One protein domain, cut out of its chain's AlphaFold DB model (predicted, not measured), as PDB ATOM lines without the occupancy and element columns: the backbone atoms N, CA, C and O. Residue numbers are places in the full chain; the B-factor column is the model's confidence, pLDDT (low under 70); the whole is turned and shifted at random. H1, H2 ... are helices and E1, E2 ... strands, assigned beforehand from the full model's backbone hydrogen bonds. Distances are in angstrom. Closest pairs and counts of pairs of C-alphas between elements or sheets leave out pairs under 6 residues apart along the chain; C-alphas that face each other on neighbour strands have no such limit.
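What this domain is: This is residues 2 to 164 of the 469 residues of a protein of Dictyocaulus viviparus (UniProt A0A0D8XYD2). A small three-stranded sheet, E1 E6 E2, lies in the middle with H3 over one face, while H4 and H5 graze it. The chain runs on from E2 into a second small sheet, E3 E4 E5, toward one end of the longest axis; H1 lies far off at the other end, and H2 comes between H1 and the middle sheet. The printed part has 163 residues with five named helices and six named strands, in the order H1 H2 E1 H3 E2 E3 E4 E5 E6 H4 H5. Under half of the residues are in named elements; the class is mixed, helices and strands, and both sheets are antiparallel. The whole is compact, with a radius of gyration of the C-alphas of 16.7 A and spans of 50 by 45 by 31 A.

How they stand to each other: H1, residues 2 to 11, touches no helix. H2, residues 41 to 54, touches H4, residues 134 to 139, with residues 48 to 52 alone, about perpendicular at 85 degrees; their closest C-alphas, of Arg 52 and Ile 138, are 5.6 A apart. E1, residues 62 to 64, and E2, residues 86 to 88, are edge strands, antiparallel to the inner strand E6, residues 130 to 133; within hydrogen-bond range are N 63 and O 132, 2.8 A, and N 87 and O 131, 2.9 A. H3, residues 74 to 81, is on this sheet over E6, at a height over the sheet of 9.9 A; it only just runs along the strands, at 29 degrees to E6 on the local plane. The closest C-alphas of H3 and E6, of Ile 80 and Ala 131, are 6.6 A apart. E1, H3 and E2 form a split strand-helix-strand unit, its two strands running the same way with E6 between them, and the crossover is left-handed. E2 runs on into E3, residues 91 to 94, at 54 degrees. E3, E4, residues 97 to 104, and E5, residues 110 to 114, form a meander, two hairpins of antiparallel neighbours, with N 93 and O 98 at 2.8 A and N 103 and O 112 at 2.8 A. H5, residues 154 to 163, only grazes the sheet E1 E6 E2; H4 and H5 are close but not clearly touching, with Leu 136 and Leu 162 the closest C-alphas at 6.7 A. In H1, H2, H4 and H5 every O i to N i+4 pair is within hydrogen-bond range; in H3, 3 of 4 are.

Where its parts are: H1 begins at C-alpha 2, (140.269, 135.964, 46.120). H2 measures 20.1 A from first to last C-alpha, E4 18.6 A, and H1 and H5 14.4 A each. H5 ends at C-alpha 163, (163.476, 165.938, 45.866).

The domain as a whole: The C-alphas farthest apart, of Arg 2 and Lys 106, are 51.3 A apart. The printed part has no cut; the links H1 to H2, E5 to E6 and H4 to H5 are long. Residues 9 to 15, of which 9 to 11 belong to H1, stand free. The mean pLDDT of the printed part is 85.4, and residues 156 to 164 are under 70.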
ATOM      1  N   ARG A   2     139.809 137.355  46.354       78.56
ATOM      2  CA  ARG A   2     140.269 135.964  46.120       78.56
ATOM      3  C   ARG A   2     140.976 135.754  44.771       78.56
ATOM      4  O   ARG A   2     142.025 135.127  44.736       78.56
ATOM      5  N   ILE A   3     140.460 136.359  43.699       84.44
ATOM      6  CA  ILE A   3     141.056 136.300  42.352       84.44
ATOM      7  C   ILE A   3     142.499 136.831  42.352       84.44
ATOM      8  O   ILE A   3     143.408 136.158  41.881       84.44
ATOM      9  N   CYS A   4     142.729 138.003  42.951       82.88
ATOM     10  CA  CYS A   4     144.057 138.615  43.024       82.88
ATOM     11  C   CYS A   4     145.049 137.773  43.837       82.88
ATOM     12  O   CYS A   4     146.228 137.726  43.502       82.88
ATOM     13  N   LEU A   5     144.586 137.126  44.914       83.69
ATOM     14  CA  LEU A   5     145.426 136.247  45.730       83.69
ATOM     15  C   LEU A   5     145.864 135.016  44.925       83.69
ATOM     16  O   LEU A   5     147.036 134.661  44.920       83.69
ATOM     17  N   TYR A   6     144.920 134.416  44.200       86.62
ATOM     18  CA  TYR A   6     145.156 133.229  43.390       86.62
ATOM     19  C   TYR A   6     146.086 133.494  42.201       86.62
ATOM     20  O   TYR A   6     147.003 132.716  41.943       86.62
ATOM     21  N   PHE A   7     145.894 134.625  41.516       88.44
ATOM     22  CA  PHE A   7     146.778 135.068  40.438       88.44
ATOM     23  C   PHE A   7     148.218 135.249  40.932       88.44
ATOM     24  O   PHE A   7     149.151 134.707  40.346       88.44
ATOM     25  N   LYS A   8     148.394 135.952  42.057       86.56
ATOM     26  CA  LYS A   8     149.719 136.183  42.644       86.56
ATOM     27  C   LYS A   8     150.385 134.877  43.079       86.56
ATOM     28  O   LYS A   8     151.538 134.657  42.723       86.56
ATOM     29  N   TYR A   9     149.646 133.983  43.737       86.38
ATOM     30  CA  TYR A   9     150.147 132.663  44.131       86.38
ATOM     31  C   TYR A   9     150.666 131.854  42.931       86.38
ATOM     32  O   TYR A   9     151.725 131.243  43.006       86.38
ATOM     33  N   ARG A  10     149.967 131.905  41.791       90.88
ATOM     34  CA  ARG A  10     150.384 131.218  40.558       90.88
ATOM     35  C   ARG A  10     151.514 131.905  39.795       90.88
ATOM     36  O   ARG A  10     152.179 131.248  39.002       90.88
ATOM     37  N   SER A  11     151.740 133.198  40.012       88.38
ATOM     38  CA  SER A  11     152.750 133.964  39.269       88.38
ATOM     39  C   SER A  11     154.196 133.632  39.651       88.38
ATOM     40  O   SER A  11     155.096 133.947  38.882       88.38
ATOM     41  N   HIS A  12     154.430 133.015  40.819       89.56
ATOM     42  CA  HIS A  12     155.765 132.724  41.375       89.56
ATOM     43  C   HIS A  12     156.692 133.951  41.521       89.56
ATOM     44  O   HIS A  12     157.881 133.807  41.797       89.56
ATOM     45  N   LEU A  13     156.163 135.169  41.373       89.25
ATOM     46  CA  LEU A  13     156.914 136.402  41.585       89.25
ATOM     47  C   LEU A  13     157.034 136.699  43.086       89.25
ATOM     48  O   LEU A  13     156.102 136.415  43.838       89.25
ATOM     49  N   PRO A  14     158.130 137.320  43.554       91.50
ATOM     50  CA  PRO A  14     158.180 137.853  44.908       91.50
ATOM     51  C   PRO A  14     157.179 139.008  45.026       91.50
ATOM     52  O   PRO A  14     157.273 140.004  44.308       91.50
ATOM     53  N   TYR A  15     156.198 138.882  45.920       91.56
ATOM     54  CA  TYR A  15     155.176 139.907  46.111       91.56
ATOM     55  C   TYR A  15     154.813 140.103  47.580       91.56
ATOM     56  O   TYR A  15     154.859 139.189  48.398       91.56
ATOM     57  N   THR A  16     154.322 141.300  47.883       91.38
ATOM     58  CA  THR A  16     153.569 141.586  49.105       91.38
ATOM     59  C   THR A  16     152.148 141.979  48.716       91.38
ATOM     60  O   THR A  16     151.929 142.760  47.786       91.38
ATOM     61  N   HIS A  17     151.145 141.395  49.374       90.38
ATOM     62  CA  HIS A  17     149.744 141.716  49.114       90.38
ATOM     63  C   HIS A  17     149.221 142.685  50.174       90.38
ATOM     64  O   HIS A  17     149.008 142.296  51.317       90.38
ATOM     65  N   LEU A  18     148.981 143.934  49.774       92.31
ATOM     66  CA  LEU A  18     148.353 144.961  50.605       92.31
ATOM     67  C   LEU A  18     146.936 145.244  50.104       92.31
ATOM     68  O   LEU A  18     146.667 145.159  48.903       92.31
ATOM     69  N   ASN A  19     146.033 145.613  51.010       91.81
ATOM     70  CA  ASN A  19     144.677 146.024  50.670       91.81
ATOM     71  C   ASN A  19     144.255 147.257  51.479       91.81
ATOM     72  O   ASN A  19     144.320 147.281  52.699       91.81
ATOM     73  N   VAL A  20     143.754 148.281  50.794       92.88
ATOM     74  CA  VAL A  20     143.109 149.426  51.445       92.88
ATOM     75  C   VAL A  20     141.888 149.818  50.633       92.88
ATOM     76  O   VAL A  20     141.952 149.943  49.406       92.88
ATOM     77  N   LYS A  21     140.752 149.984  51.316       91.25
ATOM     78  CA  LYS A  21     139.513 150.452  50.692       91.25
ATOM     79  C   LYS A  21     139.594 151.963  50.488       91.25
ATOM     80  O   LYS A  21     139.852 152.698  51.436       91.25
ATOM     81  N   THR A  22     139.322 152.425  49.271       90.12
ATOM     82  CA  THR A  22     139.138 153.859  49.012       90.12
ATOM     83  C   THR A  22     137.882 154.355  49.739       90.12
ATOM     84  O   THR A  22     136.843 153.685  49.634       90.12
ATOM     85  N   PRO A  23     137.951 155.491  50.459       89.25
ATOM     86  CA  PRO A  23     136.803 156.095  51.131       89.25
ATOM     87  C   PRO A  23     135.597 156.282  50.190       89.25
ATOM     88  O   PRO A  23     135.802 156.636  49.027       89.25
ATOM     89  N   PRO A  24     134.347 156.053  50.644       85.81
ATOM     90  CA  PRO A  24     133.160 156.129  49.784       85.81
ATOM     91  C   PRO A  24     132.963 157.485  49.097       85.81
ATOM     92  O   PRO A  24     132.545 157.530  47.947       85.81
ATOM     93  N   ASN A  25     133.312 158.576  49.782       85.25
ATOM     94  CA  ASN A  25     133.246 159.952  49.281       85.25
ATOM     95  C   ASN A  25     134.274 160.265  48.179       85.25
ATOM     96  O   ASN A  25     134.118 161.257  47.478       85.25
ATOM     97  N   MET A  26     135.303 159.430  48.023       81.81
ATOM     98  CA  MET A  26     136.383 159.591  47.043       81.81
ATOM     99  C   MET A  26     136.330 158.510  45.949       81.81
ATOM    100  O   MET A  26     137.342 158.190  45.324       81.81
ATOM    101  N   LYS A  27     135.156 157.907  45.732       82.81
ATOM    102  CA  LYS A  27     134.896 156.997  44.610       82.81
ATOM    103  C   LYS A  27     134.163 157.744  43.502       82.81
ATOM    104  O   LYS A  27     133.248 158.511  43.788       82.81
ATOM    105  N   LEU A  28     134.544 157.478  42.254       81.00
ATOM    106  CA  LEU A  28     133.818 157.981  41.089       81.00
ATOM    107  C   LEU A  28     132.367 157.496  41.125       81.00
ATOM    108  O   LEU A  28     132.110 156.309  41.358       81.00
ATOM    109  N   LYS A  29     131.428 158.411  40.889       82.38
ATOM    110  CA  LYS A  29     130.030 158.066  40.630       82.38
ATOM    111  C   LYS A  29     129.892 157.590  39.186       82.38
ATOM    112  O   LYS A  29     130.737 157.873  38.346       82.38
ATOM    113  N   HIS A  30     128.798 156.896  38.885       78.00
ATOM    114  CA  HIS A  30     128.553 156.354  37.543       78.00
ATOM    115  C   HIS A  30     128.535 157.431  36.439       78.00
ATOM    116  O   HIS A  30     128.931 157.157  35.313       78.00
ATOM    117  N   MET A  31     128.121 158.654  36.782       79.25
ATOM    118  CA  MET A  31     128.061 159.795  35.862       79.25
ATOM    119  C   MET A  31     129.364 160.598  35.768       79.25
ATOM    120  O   MET A  31     129.467 161.485  34.922       79.25
ATOM    121  N   ASP A  32     130.341 160.335  36.639       81.44
ATOM    122  CA  ASP A  32     131.578 161.108  36.655       81.44
ATOM    123  C   ASP A  32     132.520 160.610  35.545       81.44
ATOM    124  O   ASP A  32     132.719 159.399  35.401       81.44
ATOM    125  N   PRO A  33     133.167 161.510  34.783       77.81
ATOM    126  CA  PRO A  33     134.232 161.120  33.866       77.81
ATOM    127  C   PRO A  33     135.341 160.357  34.598       77.81
ATOM    128  O   PRO A  33     135.705 160.720  35.717       77.81
ATOM    129  N   SER A  34     135.947 159.358  33.949       72.56
ATOM    130  CA  SER A  34     136.967 158.468  34.543       72.56
ATOM    131  C   SER A  34     138.166 159.188  35.184       72.56
ATOM    132  O   SER A  34     138.833 158.631  36.055       72.56
ATOM    133  N   TRP A  35     138.417 160.433  34.778       70.75
ATOM    134  CA  TRP A  35     139.508 161.309  35.208       70.75
ATOM    135  C   TRP A  35     139.110 162.342  36.283       70.75
ATOM    136  O   TRP A  35     139.922 163.195  36.645       70.75
ATOM    137  N   PHE A  36     137.869 162.317  36.784       75.06
ATOM    138  CA  PHE A  36     137.353 163.338  37.705       75.06
ATOM    139  C   PHE A  36     138.033 163.314  39.084       75.06
ATOM    140  O   PHE A  36     138.388 164.378  39.602       75.06
ATOM    141  N   LEU A  37     138.252 162.118  39.645       81.00
ATOM    142  CA  LEU A  37     138.902 161.899  40.943       81.00
ATOM    143  C   LEU A  37     140.192 161.079  40.795       81.00
ATOM    144  O   LEU A  37     140.229 160.134  40.003       81.00
ATOM    145  N   PRO A  38     141.241 161.386  41.582       80.62
ATOM    146  CA  PRO A  38     142.481 160.627  41.546       80.62
ATOM    147  C   PRO A  38     142.271 159.206  42.085       80.62
ATOM    148  O   PRO A  38     141.795 158.991  43.202       80.62
ATOM    149  N   ARG A  39     142.665 158.214  41.284       82.81
ATOM    150  CA  ARG A  39     142.589 156.787  41.630       82.81
ATOM    151  C   ARG A  39     143.865 156.352  42.359       82.81
ATOM    152  O   ARG A  39     144.928 156.941  42.171       82.81
ATOM    153  N   GLY A  40     143.776 155.331  43.211       86.94
ATOM    154  CA  GLY A  40     144.958 154.673  43.790       86.94
ATOM    155  C   GLY A  40     145.650 155.391  44.962       86.94
ATOM    156  O   GLY A  40     146.597 154.845  45.522       86.94
ATOM    157  N   VAL A  41     145.215 156.594  45.364       89.38
ATOM    158  CA  VAL A  41     145.867 157.399  46.426       89.38
ATOM    159  C   VAL A  41     146.080 156.626  47.742       89.38
ATOM    160  O   VAL A  41     147.228 156.525  48.184       89.38
ATOM    161  N   PRO A  42     145.046 156.029  48.374       91.19
ATOM    162  CA  PRO A  42     145.228 155.354  49.655       91.19
ATOM    163  C   PRO A  42     146.021 154.051  49.510       91.19
ATOM    164  O   PRO A  42     146.728 153.667  50.436       91.19
ATOM    165  N   GLN A  43     145.967 153.396  48.346       92.75
ATOM    166  CA  GLN A  43     146.747 152.191  48.065       92.75
ATOM    167  C   GLN A  43     148.245 152.509  47.953       92.75
ATOM    168  O   GLN A  43     149.062 151.821  48.564       92.75
ATOM    169  N   ARG A  44     148.609 153.590  47.248       92.31
ATOM    170  CA  ARG A  44     150.003 154.060  47.162       92.31
ATOM    171  C   ARG A  44     150.534 154.486  48.533       92.31
ATOM    172  O   ARG A  44     151.653 154.133  48.892       92.31
ATOM    173  N   ASN A  45     149.718 155.170  49.337       92.38
ATOM    174  CA  ASN A  45     150.090 155.536  50.708       92.38
ATOM    175  C   ASN A  45     150.281 154.323  51.624       92.38
ATOM    176  O   ASN A  45     151.205 154.316  52.433       92.38
ATOM    177  N   ALA A  46     149.449 153.290  51.485       93.12
ATOM    178  CA  ALA A  46     149.611 152.046  52.231       93.12
ATOM    179  C   ALA A  46     150.921 151.335  51.872       93.12
ATOM    180  O   ALA A  46     151.613 150.843  52.760       93.12
ATOM    181  N   ALA A  47     151.292 151.340  50.587       92.69
ATOM    182  CA  ALA A  47     152.585 150.833  50.142       92.69
ATOM    183  C   ALA A  47     153.744 151.642  50.748       92.69
ATOM    184  O   ALA A  47     154.657 151.053  51.313       92.69
ATOM    185  N   LEU A  48     153.682 152.980  50.725       92.00
ATOM    186  CA  LEU A  48     154.691 153.838  51.362       92.00
ATOM    187  C   LEU A  48     154.825 153.577  52.871       92.00
ATOM    188  O   LEU A  48     155.939 153.497  53.384       92.00
ATOM    189  N   ALA A  49     153.709 153.415  53.583       92.06
ATOM    190  CA  ALA A  49     153.712 153.094  55.009       92.06
ATOM    191  C   ALA A  49     154.328 151.710  55.284       92.06
ATOM    192  O   ALA A  49     155.124 151.548  56.210       92.06
ATOM    193  N   TRP A  50     154.011 150.721  54.447       93.69
ATOM    194  CA  TRP A  50     154.601 149.387  54.537       93.69
ATOM    195  C   TRP A  50     156.116 149.414  54.286       93.69
ATOM    196  O   TRP A  50     156.875 148.864  55.078       93.69
ATOM    197  N   LEU A  51     156.575 150.135  53.256       92.25
ATOM    198  CA  LEU A  51     158.003 150.308  52.963       92.25
ATOM    199  C   LEU A  51     158.749 150.950  54.142       92.25
ATOM    200  O   LEU A  51     159.805 150.469  54.541       92.25
ATOM    201  N   ARG A  52     158.186 152.003  54.743       90.31
ATOM    202  CA  ARG A  52     158.804 152.707  55.882       90.31
ATOM    203  C   ARG A  52     158.910 151.859  57.144       90.31
ATOM    204  O   ARG A  52     159.796 152.103  57.954       90.31
ATOM    205  N   THR A  53     158.007 150.900  57.327       89.06
ATOM    206  CA  THR A  53     157.979 150.043  58.521       89.06
ATOM    207  C   THR A  53     158.821 148.787  58.346       89.06
ATOM    208  O   THR A  53     159.621 148.470  59.218       89.06
ATOM    209  N   GLN A  54     158.673 148.090  57.219       89.62
ATOM    210  CA  GLN A  54     159.311 146.792  56.986       89.62
ATOM    211  C   GLN A  54     160.703 146.899  56.357       89.62
ATOM    212  O   GLN A  54     161.528 146.009  56.537       89.62
ATOM    213  N   LEU A  55     160.980 147.978  55.618       86.94
ATOM    214  CA  LEU A  55     162.242 148.182  54.897       86.94
ATOM    215  C   LEU A  55     163.010 149.412  55.398       86.94
ATOM    216  O   LEU A  55     163.825 149.966  54.668       86.94
ATOM    217  N   SER A  56     162.806 149.821  56.653       83.19
ATOM    218  CA  SER A  56     163.501 150.961  57.277       83.19
ATOM    219  C   SER A  56     165.031 150.850  57.243       83.19
ATOM    220  O   SER A  56     165.719 151.859  57.116       83.19
ATOM    221  N   SER A  57     165.569 149.628  57.303       84.12
ATOM    222  CA  SER A  57     167.012 149.351  57.250       84.12
ATOM    223  C   SER A  57     167.576 149.218  55.828       84.12
ATOM    224  O   SER A  57     168.777 148.995  55.663       84.12
ATOM    225  N   ALA A  58     166.739 149.313  54.789       85.31
ATOM    226  CA  ALA A  58     167.174 149.131  53.409       85.31
ATOM    227  C   ALA A  58     168.025 150.320  52.936       85.31
ATOM    228  O   ALA A  58     167.570 151.462  52.905       85.31
ATOM    229  N   LYS A  59     169.269 150.041  52.526       79.88
ATOM    230  CA  LYS A  59     170.212 151.052  52.010       79.88
ATOM    231  C   LYS A  59     170.209 151.168  50.484       79.88
ATOM    232  O   LYS A  59     170.677 152.164  49.945       79.88
ATOM    233  N   THR A  60     169.697 150.151  49.797       84.31
ATOM    234  CA  THR A  60     169.707 150.043  48.336       84.31
ATOM    235  C   THR A  60     168.357 149.537  47.853       84.31
ATOM    236  O   THR A  60     167.891 148.492  48.304       84.31
ATOM    237  N   GLY A  61     167.733 150.264  46.930       88.56
ATOM    238  CA  GLY A  61     166.468 149.868  46.322       88.56
ATOM    239  C   GLY A  61     165.813 151.031  45.590       88.56
ATOM    240  O   GLY A  61     166.022 152.189  45.942       88.56
ATOM    241  N   ALA A  62     165.005 150.720  44.585       91.62
ATOM    242  CA  ALA A  62     164.212 151.700  43.858       91.62
ATOM    243  C   ALA A  62     162.725 151.405  44.062       91.62
ATOM    244  O   ALA A  62     162.302 150.248  44.086       91.62
ATOM    245  N   VAL A  63     161.936 152.461  44.214       92.50
ATOM    246  CA  VAL A  63     160.486 152.401  44.353       92.50
ATOM    247  C   VAL A  63     159.875 153.028  43.116       92.50
ATOM    248  O   VAL A  63     160.102 154.201  42.812       92.50
ATOM    249  N   TYR A  64     159.093 152.216  42.415       93.81
ATOM    250  CA  TYR A  64     158.399 152.582  41.195       93.81
ATOM    251  C   TYR A  64     156.896 152.368  41.367       93.81
ATOM    252  O   TYR A  64     156.466 151.346  41.906       93.81
ATOM    253  N   PHE A  65     156.099 153.334  40.917       91.81
ATOM    254  CA  PHE A  65     154.643 153.282  40.995       91.81
ATOM    255  C   PHE A  65     154.059 152.973  39.618       91.81
ATOM    256  O   PHE A  65     153.714 153.878  38.865       91.81
ATOM    257  N   GLY A  66     153.952 151.684  39.305       90.62
ATOM    258  CA  GLY A  66     153.302 151.223  38.084       90.62
ATOM    259  C   GLY A  66     151.814 150.940  38.299       90.62
ATOM    260  O   GLY A  66     151.473 150.051  39.082       90.62
ATOM    261  N   ASP A  67     150.947 151.669  37.599       87.62
ATOM    262  CA  ASP A  67     149.519 151.347  37.481       87.62
ATOM    263  C   ASP A  67     149.316 150.096  36.584       87.62
ATOM    264  O   ASP A  67     150.195 149.730  35.795       87.62
ATOM    265  N   ASP A  68     148.200 149.383  36.753       87.88
ATOM    266  CA  ASP A  68     147.939 148.057  36.165       87.88
ATOM    267  C   ASP A  68     147.399 148.086  34.724       87.88
ATOM    268  O   ASP A  68     147.391 147.051  34.058       87.88
ATOM    269  N   ASP A  69     146.984 149.255  34.239       87.50
ATOM    270  CA  ASP A  69     146.489 149.514  32.883       87.50
ATOM    271  C   ASP A  69     147.580 149.983  31.900       87.50
ATOM    272  O   ASP A  69     147.333 150.098  30.698       87.50
ATOM    273  N   ASN A  70     148.801 150.201  32.388       90.38
ATOM    274  CA  ASN A  70     149.940 150.637  31.581       90.38
ATOM    275  C   ASN A  70     150.734 149.465  30.983       90.38
ATOM    276  O   ASN A  70     150.746 148.346  31.494       90.38
ATOM    277  N   THR A  71     151.480 149.758  29.914       92.56
ATOM    278  CA  THR A  71     152.415 148.814  29.283       92.56
ATOM    279  C   THR A  71     153.851 149.147  29.675       92.56
ATOM    280  O   THR A  71     154.277 150.294  29.548       92.56
ATOM    281  N   TYR A  72     154.614 148.144  30.116       93.38
ATOM    282  CA  TYR A  72     155.998 148.319  30.563       93.38
ATOM    283  C   TYR A  72     156.958 147.461  29.742       93.38
ATOM    284  O   TYR A  72     156.787 146.249  29.637       93.38
ATOM    285  N   ASP A  73     157.999 148.093  29.201       94.31
ATOM    286  CA  ASP A  73     159.128 147.397  28.586       94.31
ATOM    287  C   ASP A  73     160.083 146.886  29.677       94.31
ATOM    288  O   ASP A  73     160.368 147.591  30.646       94.31
ATOM    289  N   LEU A  74     160.626 145.678  29.519       93.62
ATOM    290  CA  LEU A  74     161.600 145.101  30.449       93.62
ATOM    291  C   LEU A  74     162.857 145.970  30.602       93.62
ATOM    292  O   LEU A  74     163.445 146.015  31.684       93.62
ATOM    293  N   ARG A  75     163.242 146.703  29.549       95.56
ATOM    294  CA  ARG A  75     164.386 147.628  29.570       95.56
ATOM    295  C   ARG A  75     164.223 148.735  30.609       95.56
ATOM    296  O   ARG A  75     165.208 149.126  31.228       95.56
ATOM    297  N   LEU A  76     162.989 149.170  30.867       93.81
ATOM    298  CA  LEU A  76     162.697 150.197  31.865       93.81
ATOM    299  C   LEU A  76     163.194 149.794  33.258       93.81
ATOM    300  O   LEU A  76     163.756 150.605  33.987       93.81
ATOM    301  N   PHE A  77     163.030 148.525  33.633       94.12
ATOM    302  CA  PHE A  77     163.438 148.059  34.956       94.12
ATOM    303  C   PHE A  77     164.959 147.981  35.118       94.12
ATOM    304  O   PHE A  77     165.439 148.031  36.249       94.12
ATOM    305  N   ASN A  78     165.719 147.894  34.023       94.19
ATOM    306  CA  ASN A  78     167.176 148.009  34.077       94.19
ATOM    307  C   ASN A  78     167.596 149.452  34.371       94.19
ATOM    308  O   ASN A  78     168.447 149.660  35.229       94.19
ATOM    309  N   GLU A  79     166.931 150.433  33.756       93.31
ATOM    310  CA  GLU A  79     167.149 151.858  34.044       93.31
ATOM    311  C   GLU A  79     166.744 152.216  35.480       93.31
ATOM    312  O   GLU A  79     167.478 152.889  36.197       93.31
ATOM    313  N   ILE A  80     165.614 151.696  35.969       93.38
ATOM    314  CA  ILE A  80     165.160 151.958  37.345       93.38
ATOM    315  C   ILE A  80     166.188 151.487  38.387       93.38
ATOM    316  O   ILE A  80     166.338 152.108  39.441       93.38
ATOM    317  N   ARG A  81     166.923 150.406  38.102       91.31
ATOM    318  CA  ARG A  81     167.934 149.852  39.014       91.31
ATOM    319  C   ARG A  81     169.181 150.727  39.155       91.31
ATOM    320  O   ARG A  81     169.879 150.570  40.151       91.31
ATOM    321  N   THR A  82     169.467 151.626  38.212       91.19
ATOM    322  CA  THR A  82     170.656 152.500  38.260       91.19
ATOM    323  C   THR A  82     170.407 153.815  39.010       91.19
ATOM    324  O   THR A  82     171.325 154.616  39.192       91.19
ATOM    325  N   ILE A  83     169.178 154.052  39.481       88.81
ATOM    326  CA  ILE A  83     168.778 155.310  40.120       88.81
ATOM    327  C   ILE A  83     169.436 155.480  41.493       88.81
ATOM    328  O   ILE A  83     169.181 154.722  42.427       88.81
ATOM    329  N   ASN A  84     170.184 156.576  41.647       85.69
ATOM    330  CA  ASN A  84     170.790 156.958  42.924       85.69
ATOM    331  C   ASN A  84     169.850 157.771  43.830       85.69
ATOM    332  O   ASN A  84     169.813 157.525  45.031       85.69
ATOM    333  N   VAL A  85     169.083 158.725  43.281       84.69
ATOM    334  CA  VAL A  85     168.189 159.613  44.060       84.69
ATOM    335  C   VAL A  85     166.763 159.557  43.517       84.69
ATOM    336  O   VAL A  85     165.863 159.039  44.177       84.69
ATOM    337  N   ALA A  86     166.562 160.045  42.297       88.00
ATOM    338  CA  ALA A  86     165.319 159.943  41.546       88.00
ATOM    339  C   ALA A  86     165.658 159.868  40.054       88.00
ATOM    340  O   ALA A  86     166.601 160.521  39.607       88.00
ATOM    341  N   GLY A  87     164.917 159.058  39.305       88.88
ATOM    342  CA  GLY A  87     165.040 158.920  37.857       88.88
ATOM    343  C   GLY A  87     163.747 159.340  37.178       88.88
ATOM    344  O   GLY A  87     162.668 159.114  37.727       88.88
ATOM    345  N   ILE A  88     163.867 159.966  36.006       90.81
ATOM    346  CA  ILE A  88     162.745 160.414  35.175       90.81
ATOM    347  C   ILE A  88     163.021 159.982  33.735       90.81
ATOM    348  O   ILE A  88     164.155 160.097  33.271       90.81
ATOM    349  N   TRP A  89     161.995 159.522  33.023       91.62
ATOM    350  CA  TRP A  89     162.090 159.085  31.627       91.62
ATOM    351  C   TRP A  89     160.857 159.498  30.810       91.62
ATOM    352  O   TRP A  89     159.843 159.909  31.381       91.62
ATOM    353  N   PRO A  90     160.932 159.419  29.467       92.69
ATOM    354  CA  PRO A  90     159.792 159.668  28.590       92.69
ATOM    355  C   PRO A  90     158.646 158.673  28.804       92.69
ATOM    356  O   PRO A  90     158.888 157.477  28.964       92.69
ATOM    357  N   VAL A  91     157.402 159.149  28.719       92.06
ATOM    358  CA  VAL A  91     156.196 158.304  28.751       92.06
ATOM    359  C   VAL A  91     155.356 158.556  27.509       92.06
ATOM    360  O   VAL A  91     155.089 159.703  27.158       92.06
ATOM    361  N   GLY A  92     154.961 157.475  26.836       91.12
ATOM    362  CA  GLY A  92     154.140 157.527  25.630       91.12
ATOM    363  C   GLY A  92     152.643 157.638  25.922       91.12
ATOM    364  O   GLY A  92     152.174 157.117  26.927       91.12
ATOM    365  N   VAL A  93     151.893 158.257  25.007       89.31
ATOM    366  CA  VAL A  93     150.416 158.335  25.003       89.31
ATOM    367  C   VAL A  93     149.843 158.961  26.287       89.31
ATOM    368  O   VAL A  93     148.867 158.484  26.861       89.31
ATOM    369  N   VAL A  94     150.446 160.061  26.745       85.06
ATOM    370  CA  VAL A  94     150.007 160.808  27.937       85.06
ATOM    371  C   VAL A  94     149.820 162.289  27.611       85.06
ATOM    372  O   VAL A  94     150.442 162.825  26.698       85.06
ATOM    373  N   GLY A  95     148.904 162.953  28.325       78.44
ATOM    374  CA  GLY A  95     148.750 164.412  28.270       78.44
ATOM    375  C   GLY A  95     148.254 164.956  26.927       78.44
ATOM    376  O   GLY A  95     148.360 166.155  26.678       78.44
ATOM    377  N   GLY A  96     147.712 164.087  26.064       81.69
ATOM    378  CA  GLY A  96     147.323 164.428  24.693       81.69
ATOM    379  C   GLY A  96     148.486 164.439  23.694       81.69
ATOM    380  O   GLY A  96     148.311 164.917  22.577       81.69
ATOM    381  N   LEU A  97     149.659 163.923  24.077       86.19
ATOM    382  CA  LEU A  97     150.849 163.812  23.238       86.19
ATOM    383  C   LEU A  97     151.205 162.350  22.942       86.19
ATOM    384  O   LEU A  97     150.866 161.436  23.692       86.19
ATOM    385  N   ILE A  98     151.959 162.143  21.855       89.00
ATOM    386  CA  ILE A  98     152.562 160.838  21.538       89.00
ATOM    387  C   ILE A  98     153.560 160.442  22.629       89.00
ATOM    388  O   ILE A  98     153.614 159.273  22.998       89.00
ATOM    389  N   ALA A  99     154.316 161.405  23.161       88.50
ATOM    390  CA  ALA A  99     155.146 161.223  24.341       88.50
ATOM    391  C   ALA A  99     155.350 162.547  25.090       88.50
ATOM    392  O   ALA A  99     155.520 163.593  24.463       88.50
ATOM    393  N   GLU A 100     155.387 162.482  26.418       89.62
ATOM    394  CA  GLU A 100     155.905 163.540  27.291       89.62
ATOM    395  C   GLU A 100     157.325 163.158  27.731       89.62
ATOM    396  O   GLU A 100     157.578 162.002  28.075       89.62
ATOM    397  N   TRP A 101     158.273 164.100  27.712       88.25
ATOM    398  CA  TRP A 101     159.666 163.828  28.094       88.25
ATOM    399  C   TRP A 101     160.361 165.024  28.760       88.25
ATOM    400  O   TRP A 101     160.014 166.178  28.484       88.25
ATOM    401  N   PRO A 102     161.366 164.783  29.625       90.12
ATOM    402  CA  PRO A 102     162.212 165.845  30.159       90.12
ATOM    403  C   PRO A 102     163.157 166.399  29.084       90.12
ATOM    404  O   PRO A 102     163.785 165.657  28.332       90.12
ATOM    405  N   ILE A 103     163.299 167.719  29.043       88.69
ATOM    406  CA  ILE A 103     164.263 168.430  28.203       88.69
ATOM    407  C   ILE A 103     165.553 168.586  29.008       88.69
ATOM    408  O   ILE A 103     165.570 169.225  30.064       88.69
ATOM    409  N   LEU A 104     166.634 167.994  28.504       89.00
ATOM    410  CA  LEU A 104     167.938 167.982  29.160       89.00
ATOM    411  C   LEU A 104     168.837 169.113  28.642       89.00
ATOM    412  O   LEU A 104     168.823 169.456  27.461       89.00
ATOM    413  N   SER A 105     169.652 169.673  29.534       88.88
ATOM    414  CA  SER A 105     170.787 170.530  29.180       88.88
ATOM    415  C   SER A 105     171.920 169.699  28.572       88.88
ATOM    416  O   SER A 105     171.971 168.482  28.743       88.88
ATOM    417  N   LYS A 106     172.914 170.368  27.976       84.56
ATOM    418  CA  LYS A 106     174.165 169.736  27.509       84.56
ATOM    419  C   LYS A 106     174.894 168.958  28.616       84.56
ATOM    420  O   LYS A 106     175.603 168.006  28.324       84.56
ATOM    421  N   ASN A 107     174.675 169.339  29.876       81.44
ATOM    422  CA  ASN A 107     175.289 168.718  31.052       81.44
ATOM    423  C   ASN A 107     174.438 167.577  31.652       81.44
ATOM    424  O   ASN A 107     174.733 167.116  32.749       81.44
ATOM    425  N   GLY A 108     173.347 167.168  30.993       78.62
ATOM    426  CA  GLY A 108     172.467 166.087  31.457       78.62
ATOM    427  C   GLY A 108     171.481 166.475  32.569       78.62
ATOM    428  O   GLY A 108     170.734 165.630  33.051       78.62
ATOM    429  N   THR A 109     171.432 167.746  32.974       83.38
ATOM    430  CA  THR A 109     170.459 168.250  33.958       83.38
ATOM    431  C   THR A 109     169.109 168.537  33.305       83.38
ATOM    432  O   THR A 109     169.071 169.112  32.217       83.38
ATOM    433  N   VAL A 110     167.999 168.233  33.981       84.31
ATOM    434  CA  VAL A 110     166.650 168.579  33.502       84.31
ATOM    435  C   VAL A 110     166.447 170.097  33.561       84.31
ATOM    436  O   VAL A 110     166.606 170.701  34.620       84.31
ATOM    437  N   VAL A 111     166.111 170.714  32.426       85.44
ATOM    438  CA  VAL A 111     165.882 172.168  32.291       85.44
ATOM    439  C   VAL A 111     164.396 172.484  32.183       85.44
ATOM    440  O   VAL A 111     163.925 173.461  32.759       85.44
ATOM    441  N   ALA A 112     163.664 171.668  31.432       87.12
ATOM    442  CA  ALA A 112     162.247 171.856  31.157       87.12
ATOM    443  C   ALA A 112     161.594 170.504  30.842       87.12
ATOM    444  O   ALA A 112     162.246 169.463  30.904       87.12
ATOM    445  N   PHE A 113     160.313 170.514  30.489       88.81
ATOM    446  CA  PHE A 113     159.561 169.327  30.098       88.81
ATOM    447  C   PHE A 113     158.748 169.623  28.843       88.81
ATOM    448  O   PHE A 113     158.195 170.715  28.705       88.81
ATOM    449  N   ASN A 114     158.660 168.645  27.946       89.19
ATOM    450  CA  ASN A 114     157.738 168.688  26.824       89.19
ATOM    451  C   ASN A 114     156.365 168.178  27.280       89.19
ATOM    452  O   ASN A 114     156.111 166.976  27.241       89.19
ATOM    453  N   ALA A 115     155.511 169.088  27.750       86.44
ATOM    454  CA  ALA A 115     154.149 168.786  28.183       86.44
ATOM    455  C   ALA A 115     153.177 169.851  27.659       86.44
ATOM    456  O   ALA A 115     153.430 171.048  27.796       86.44
ATOM    457  N   VAL A 116     152.051 169.422  27.081       85.56
ATOM    458  CA  VAL A 116     150.996 170.328  26.576       85.56
ATOM    459  C   VAL A 116     149.928 170.576  27.636       85.56
ATOM    460  O   VAL A 116     149.433 171.693  27.790       85.56
ATOM    461  N   TRP A 117     149.569 169.551  28.410       79.12
ATOM    462  CA  TRP A 117     148.523 169.676  29.412       79.12
ATOM    463  C   TRP A 117     149.074 170.211  30.741       79.12
ATOM    464  O   TRP A 117     149.834 169.541  31.448       79.12
ATOM    465  N   LYS A 118     148.652 171.433  31.099       79.50
ATOM    466  CA  LYS A 118     149.110 172.181  32.286       79.50
ATOM    467  C   LYS A 118     150.649 172.213  32.400       79.50
ATOM    468  O   LYS A 118     151.197 171.581  33.313       79.50
ATOM    469  N   PRO A 119     151.336 172.945  31.504       80.50
ATOM    470  CA  PRO A 119     152.797 173.036  31.503       80.50
ATOM    471  C   PRO A 119     153.354 173.758  32.737       80.50
ATOM    472  O   PRO A 119     154.462 173.457  33.160       80.50
ATOM    473  N   ASP A 120     152.571 174.632  33.380       79.81
ATOM    474  CA  ASP A 120     152.993 175.411  34.561       79.81
ATOM    475  C   ASP A 120     153.211 174.574  35.839       79.81
ATOM    476  O   ASP A 120     153.531 175.108  36.905       79.81
ATOM    477  N   ARG A 121     152.996 173.253  35.789       80.56
ATOM    478  CA  ARG A 121     153.296 172.362  36.919       80.56
ATOM    479  C   ARG A 121     154.810 172.312  37.126       80.56
ATOM    480  O   ARG A 121     155.556 172.238  36.160       80.56
ATOM    481  N   ALA A 122     155.273 172.264  38.378       78.44
ATOM    482  CA  ALA A 122     156.714 172.175  38.652       78.44
ATOM    483  C   ALA A 122     157.341 170.892  38.069       78.44
ATOM    484  O   ALA A 122     158.477 170.916  37.610       78.44
ATOM    485  N   PHE A 123     156.575 169.796  38.049       83.94
ATOM    486  CA  PHE A 123     156.902 168.564  37.333       83.94
ATOM    487  C   PHE A 123     155.671 168.110  36.532       83.94
ATOM    488  O   PHE A 123     154.796 167.436  37.091       83.94
ATOM    489  N   PRO A 124     155.537 168.510  35.255       85.88
ATOM    490  CA  PRO A 124     154.447 168.090  34.386       85.88
ATOM    491  C   PRO A 124     154.767 166.706  33.804       85.88
ATOM    492  O   PRO A 124     155.040 166.565  32.620       85.88
ATOM    493  N   ILE A 125     154.785 165.699  34.675       87.62
ATOM    494  CA  ILE A 125     155.070 164.305  34.326       87.62
ATOM    495  C   ILE A 125     153.992 163.384  34.898       87.62
ATOM    496  O   ILE A 125     153.306 163.736  35.867       87.62
ATOM    497  N   ASP A 126     153.857 162.207  34.297       87.44
ATOM    498  CA  ASP A 126     152.920 161.173  34.728       87.44
ATOM    499  C   ASP A 126     153.420 160.359  35.935       87.44
ATOM    500  O   ASP A 126     154.596 160.406  36.298       87.44
ATOM    501  N   MET A 127     152.529 159.579  36.555       86.75
ATOM    502  CA  MET A 127     152.871 158.673  37.652       86.75
ATOM    503  C   MET A 127     153.890 157.609  37.221       86.75
ATOM    504  O   MET A 127     154.790 157.285  37.993       86.75
ATOM    505  N   ALA A 128     153.781 157.118  35.982       89.38
ATOM    506  CA  ALA A 128     154.686 156.117  35.415       89.38
ATOM    507  C   ALA A 128     156.039 156.691  34.949       89.38
ATOM    508  O   ALA A 128     156.924 155.943  34.538       89.38
ATOM    509  N   ALA A 129     156.219 158.013  34.988       89.88
ATOM    510  CA  ALA A 129     157.387 158.684  34.418       89.88
ATOM    511  C   ALA A 129     158.602 158.738  35.352       89.88
ATOM    512  O   ALA A 129     159.635 159.285  34.963       89.88
ATOM    513  N   PHE A 130     158.480 158.259  36.595       91.94
ATOM    514  CA  PHE A 130     159.533 158.416  37.592       91.94
ATOM    515  C   PHE A 130     159.638 157.245  38.569       91.94
ATOM    516  O   PHE A 130     158.655 156.586  38.908       91.94
ATOM    517  N   ALA A 131     160.842 157.050  39.099       92.69
ATOM    518  CA  ALA A 131     161.104 156.225  40.273       92.69
ATOM    519  C   ALA A 131     162.052 156.953  41.222       92.69
ATOM    520  O   ALA A 131     162.805 157.847  40.833       92.69
ATOM    521  N   VAL A 132     162.012 156.558  42.488       91.12
ATOM    522  CA  VAL A 132     162.814 157.163  43.553       91.12
ATOM    523  C   VAL A 132     163.582 156.095  44.311       91.12
ATOM    524  O   VAL A 132     163.119 154.964  44.443       91.12
ATOM    525  N   ASN A 133     164.749 156.451  44.838       91.12
ATOM    526  CA  ASN A 133     165.484 155.560  45.723       91.12
ATOM    527  C   ASN A 133     164.698 155.356  47.031       91.12
ATOM    528  O   ASN A 133     164.122 156.297  47.585       91.12
ATOM    529  N   ILE A 134     164.678 154.125  47.541       90.12
ATOM    530  CA  ILE A 134     164.009 153.769  48.795       90.12
ATOM    531  C   ILE A 134     164.535 154.583  49.984       90.12
ATOM    532  O   ILE A 134     163.752 154.978  50.849       90.12
ATOM    533  N   THR A 135     165.829 154.916  49.991       88.75
ATOM    534  CA  THR A 135     166.448 155.741  51.040       88.75
ATOM    535  C   THR A 135     165.801 157.121  51.134       88.75
ATOM    536  O   THR A 135     165.596 157.631  52.234       88.75
ATOM    537  N   LEU A 136     165.380 157.691  50.000       87.56
ATOM    538  CA  LEU A 136     164.711 158.988  49.940       87.56
ATOM    539  C   LEU A 136     163.311 158.941  50.569       87.56
ATOM    540  O   LEU A 136     162.907 159.881  51.252       87.56
ATOM    541  N   ILE A 137     162.582 157.837  50.378       87.12
ATOM    542  CA  ILE A 137     161.249 157.625  50.965       87.12
ATOM    543  C   ILE A 137     161.329 157.442  52.484       87.12
ATOM    544  O   ILE A 137     160.452 157.927  53.208       87.12
ATOM    545  N   ILE A 138     162.360 156.734  52.954       86.94
ATOM    546  CA  ILE A 138     162.610 156.503  54.382       86.94
ATOM    547  C   ILE A 138     163.030 157.812  55.060       86.94
ATOM    548  O   ILE A 138     162.501 158.140  56.120       86.94
ATOM    549  N   ALA A 139     163.909 158.595  54.424       85.81
ATOM    550  CA  ALA A 139     164.364 159.888  54.940       85.81
ATOM    551  C   ALA A 139     163.232 160.924  55.079       85.81
ATOM    552  O   ALA A 139     163.314 161.810  55.928       85.81
ATOM    553  N   HIS A 140     162.163 160.805  54.285       85.31
ATOM    554  CA  HIS A 140     161.031 161.734  54.288       85.31
ATOM    555  C   HIS A 140     159.725 161.046  54.735       85.31
ATOM    556  O   HIS A 140     158.846 160.791  53.903       85.31
ATOM    557  N   PRO A 141     159.533 160.765  56.042       83.81
ATOM    558  CA  PRO A 141     158.365 160.035  56.549       83.81
ATOM    559  C   PRO A 141     157.038 160.786  56.361       83.81
ATOM    560  O   PRO A 141     155.986 160.162  56.235       83.81
ATOM    561  N   ASN A 142     157.086 162.117  56.265       83.12
ATOM    562  CA  ASN A 142     155.905 162.978  56.135       83.12
ATOM    563  C   ASN A 142     155.347 163.050  54.705       83.12
ATOM    564  O   ASN A 142     154.318 163.684  54.467       83.12
ATOM    565  N   VAL A 143     156.019 162.433  53.730       84.12
ATOM    566  CA  VAL A 143     155.562 162.460  52.341       84.12
ATOM    567  C   VAL A 143     154.476 161.412  52.126       84.12
ATOM    568  O   VAL A 143     154.688 160.220  52.347       84.12
ATOM    569  N   SER A 144     153.320 161.846  51.649       86.12
ATOM    570  CA  SER A 144     152.213 160.989  51.233       86.12
ATOM    571  C   SER A 144     151.472 161.645  50.070       86.12
ATOM    572  O   SER A 144     151.553 162.857  49.862       86.12
ATOM    573  N   PHE A 145     150.756 160.836  49.294       87.56
ATOM    574  CA  PHE A 145     149.832 161.322  48.281       87.56
ATOM    575  C   PHE A 145     148.564 161.854  48.955       87.56
ATOM    576  O   PHE A 145     147.981 161.186  49.809       87.56
ATOM    577  N   THR A 146     148.109 163.036  48.555       84.75
ATOM    578  CA  THR A 146     146.916 163.688  49.107       84.75
ATOM    579  C   THR A 146     145.820 163.811  48.052       84.75
ATOM    580  O   THR A 146     146.097 163.891  46.856       84.75
ATOM    581  N   PHE A 147     144.562 163.806  48.502       81.88
ATOM    582  CA  PHE A 147     143.402 164.077  47.642       81.88
ATOM    583  C   PHE A 147     143.225 165.579  47.368       81.88
ATOM    584  O   PHE A 147     142.686 165.946  46.328       81.88
ATOM    585  N   ASP A 148     143.733 166.434  48.262       79.00
ATOM    586  CA  ASP A 148     143.609 167.898  48.220       79.00
ATOM    587  C   ASP A 148     144.620 168.544  47.260       79.00
ATOM    588  O   ASP A 148     145.343 169.480  47.604       79.00
ATOM    589  N   VAL A 149     144.736 167.997  46.053       75.81
ATOM    590  CA  VAL A 149     145.675 168.469  45.034       75.81
ATOM    591  C   VAL A 149     144.924 168.660  43.731       75.81
ATOM    592  O   VAL A 149     144.129 167.815  43.318       75.81
ATOM    593  N   ALA A 150     145.173 169.788  43.061       74.00
ATOM    594  CA  ALA A 150     144.531 170.063  41.787       74.00
ATOM    595  C   ALA A 150     144.874 168.974  40.760       74.00
ATOM    596  O   ALA A 150     145.962 168.388  40.764       74.00
ATOM    597  N   ARG A 151     143.948 168.725  39.830       73.12
ATOM    598  CA  ARG A 151     144.107 167.700  38.786       73.12
ATOM    599  C   ARG A 151     145.467 167.818  38.098       73.12
ATOM    600  O   ARG A 151     145.815 168.907  37.624       73.12
ATOM    601  N   GLY A 152     146.191 166.698  38.037       70.31
ATOM    602  CA  GLY A 152     147.510 166.603  37.410       70.31
ATOM    603  C   GLY A 152     148.694 166.988  38.292       70.31
ATOM    604  O   GLY A 152     149.833 166.805  37.879       70.31
ATOM    605  N   GLN A 153     148.471 167.534  39.488       75.12
ATOM    606  CA  GLN A 153     149.556 167.988  40.362       75.12
ATOM    607  C   GLN A 153     149.952 166.956  41.419       75.12
ATOM    608  O   GLN A 153     150.864 167.212  42.196       75.12
ATOM    609  N   GLN A 154     149.314 165.786  41.450       77.38
ATOM    610  CA  GLN A 154     149.580 164.772  42.467       77.38
ATOM    611  C   GLN A 154     151.033 164.266  42.421       77.38
ATOM    612  O   GLN A 154     151.698 164.217  43.453       77.38
ATOM    613  N   VAL A 155     151.547 163.962  41.224       70.12
ATOM    614  CA  VAL A 155     152.954 163.577  41.012       70.12
ATOM    615  C   VAL A 155     153.883 164.729  41.372       70.12
ATOM    616  O   VAL A 155     154.794 164.568  42.179       70.12
ATOM    617  N   CYS A 156     153.587 165.915  40.839       64.94
ATOM    618  CA  CYS A 156     154.332 167.137  41.106       64.94
ATOM    619  C   CYS A 156     154.474 167.412  42.606       64.94
ATOM    620  O   CYS A 156     155.569 167.714  43.062       64.94
ATOM    621  N   PHE A 157     153.399 167.288  43.382       65.12
ATOM    622  CA  PHE A 157     153.402 167.570  44.813       65.12
ATOM    623  C   PHE A 157     154.275 166.580  45.594       65.12
ATOM    624  O   PHE A 157     155.073 166.989  46.439       65.12
ATOM    625  N   THR A 158     154.167 165.286  45.285       67.69
ATOM    626  CA  THR A 158     154.937 164.237  45.965       67.69
ATOM    627  C   THR A 158     156.414 164.275  45.577       67.69
ATOM    628  O   THR A 158     157.268 164.270  46.459       67.69
ATOM    629  N   VAL A 159     156.733 164.363  44.281       66.94
ATOM    630  CA  VAL A 159     158.121 164.431  43.788       66.94
ATOM    631  C   VAL A 159     158.802 165.704  44.279       66.94
ATOM    632  O   VAL A 159     159.930 165.641  44.761       66.94
ATOM    633  N   PHE A 160     158.101 166.842  44.261       59.09
ATOM    634  CA  PHE A 160     158.626 168.090  44.811       59.09
ATOM    635  C   PHE A 160     158.975 167.947  46.294       59.09
ATOM    636  O   PHE A 160     160.056 168.358  46.688       59.09
ATOM    637  N   ARG A 161     158.125 167.313  47.110       68.62
ATOM    638  CA  ARG A 161     158.428 167.090  48.534       68.62
ATOM    639  C   ARG A 161     159.524 166.053  48.803       68.62
ATOM    640  O   ARG A 161     160.105 166.089  49.880       68.62
ATOM    641  N   LEU A 162     159.775 165.124  47.879       67.62
ATOM    642  CA  LEU A 162     160.850 164.131  48.013       67.62
ATOM    643  C   LEU A 162     162.208 164.679  47.576       67.62
ATOM    644  O   LEU A 162     163.221 164.314  48.158       67.62
ATOM    645  N   VAL A 163     162.236 165.508  46.531       62.44
ATOM    646  CA  VAL A 163     163.476 165.938  45.866       62.44
ATOM    647  C   VAL A 163     163.878 167.364  46.250       62.44
ATOM    648  O   VAL A 163     165.067 167.670  46.291       62.44
ATOM    649  N   MET A 164     162.917 168.244  46.546       53.97
ATOM    650  CA  MET A 164     163.178 169.637  46.914       53.97
ATOM    651  C   MET A 164     162.922 169.863  48.406       53.97
ATOM    652  O   MET A 164     161.873 169.507  48.941       53.97
TER     653      MET A 164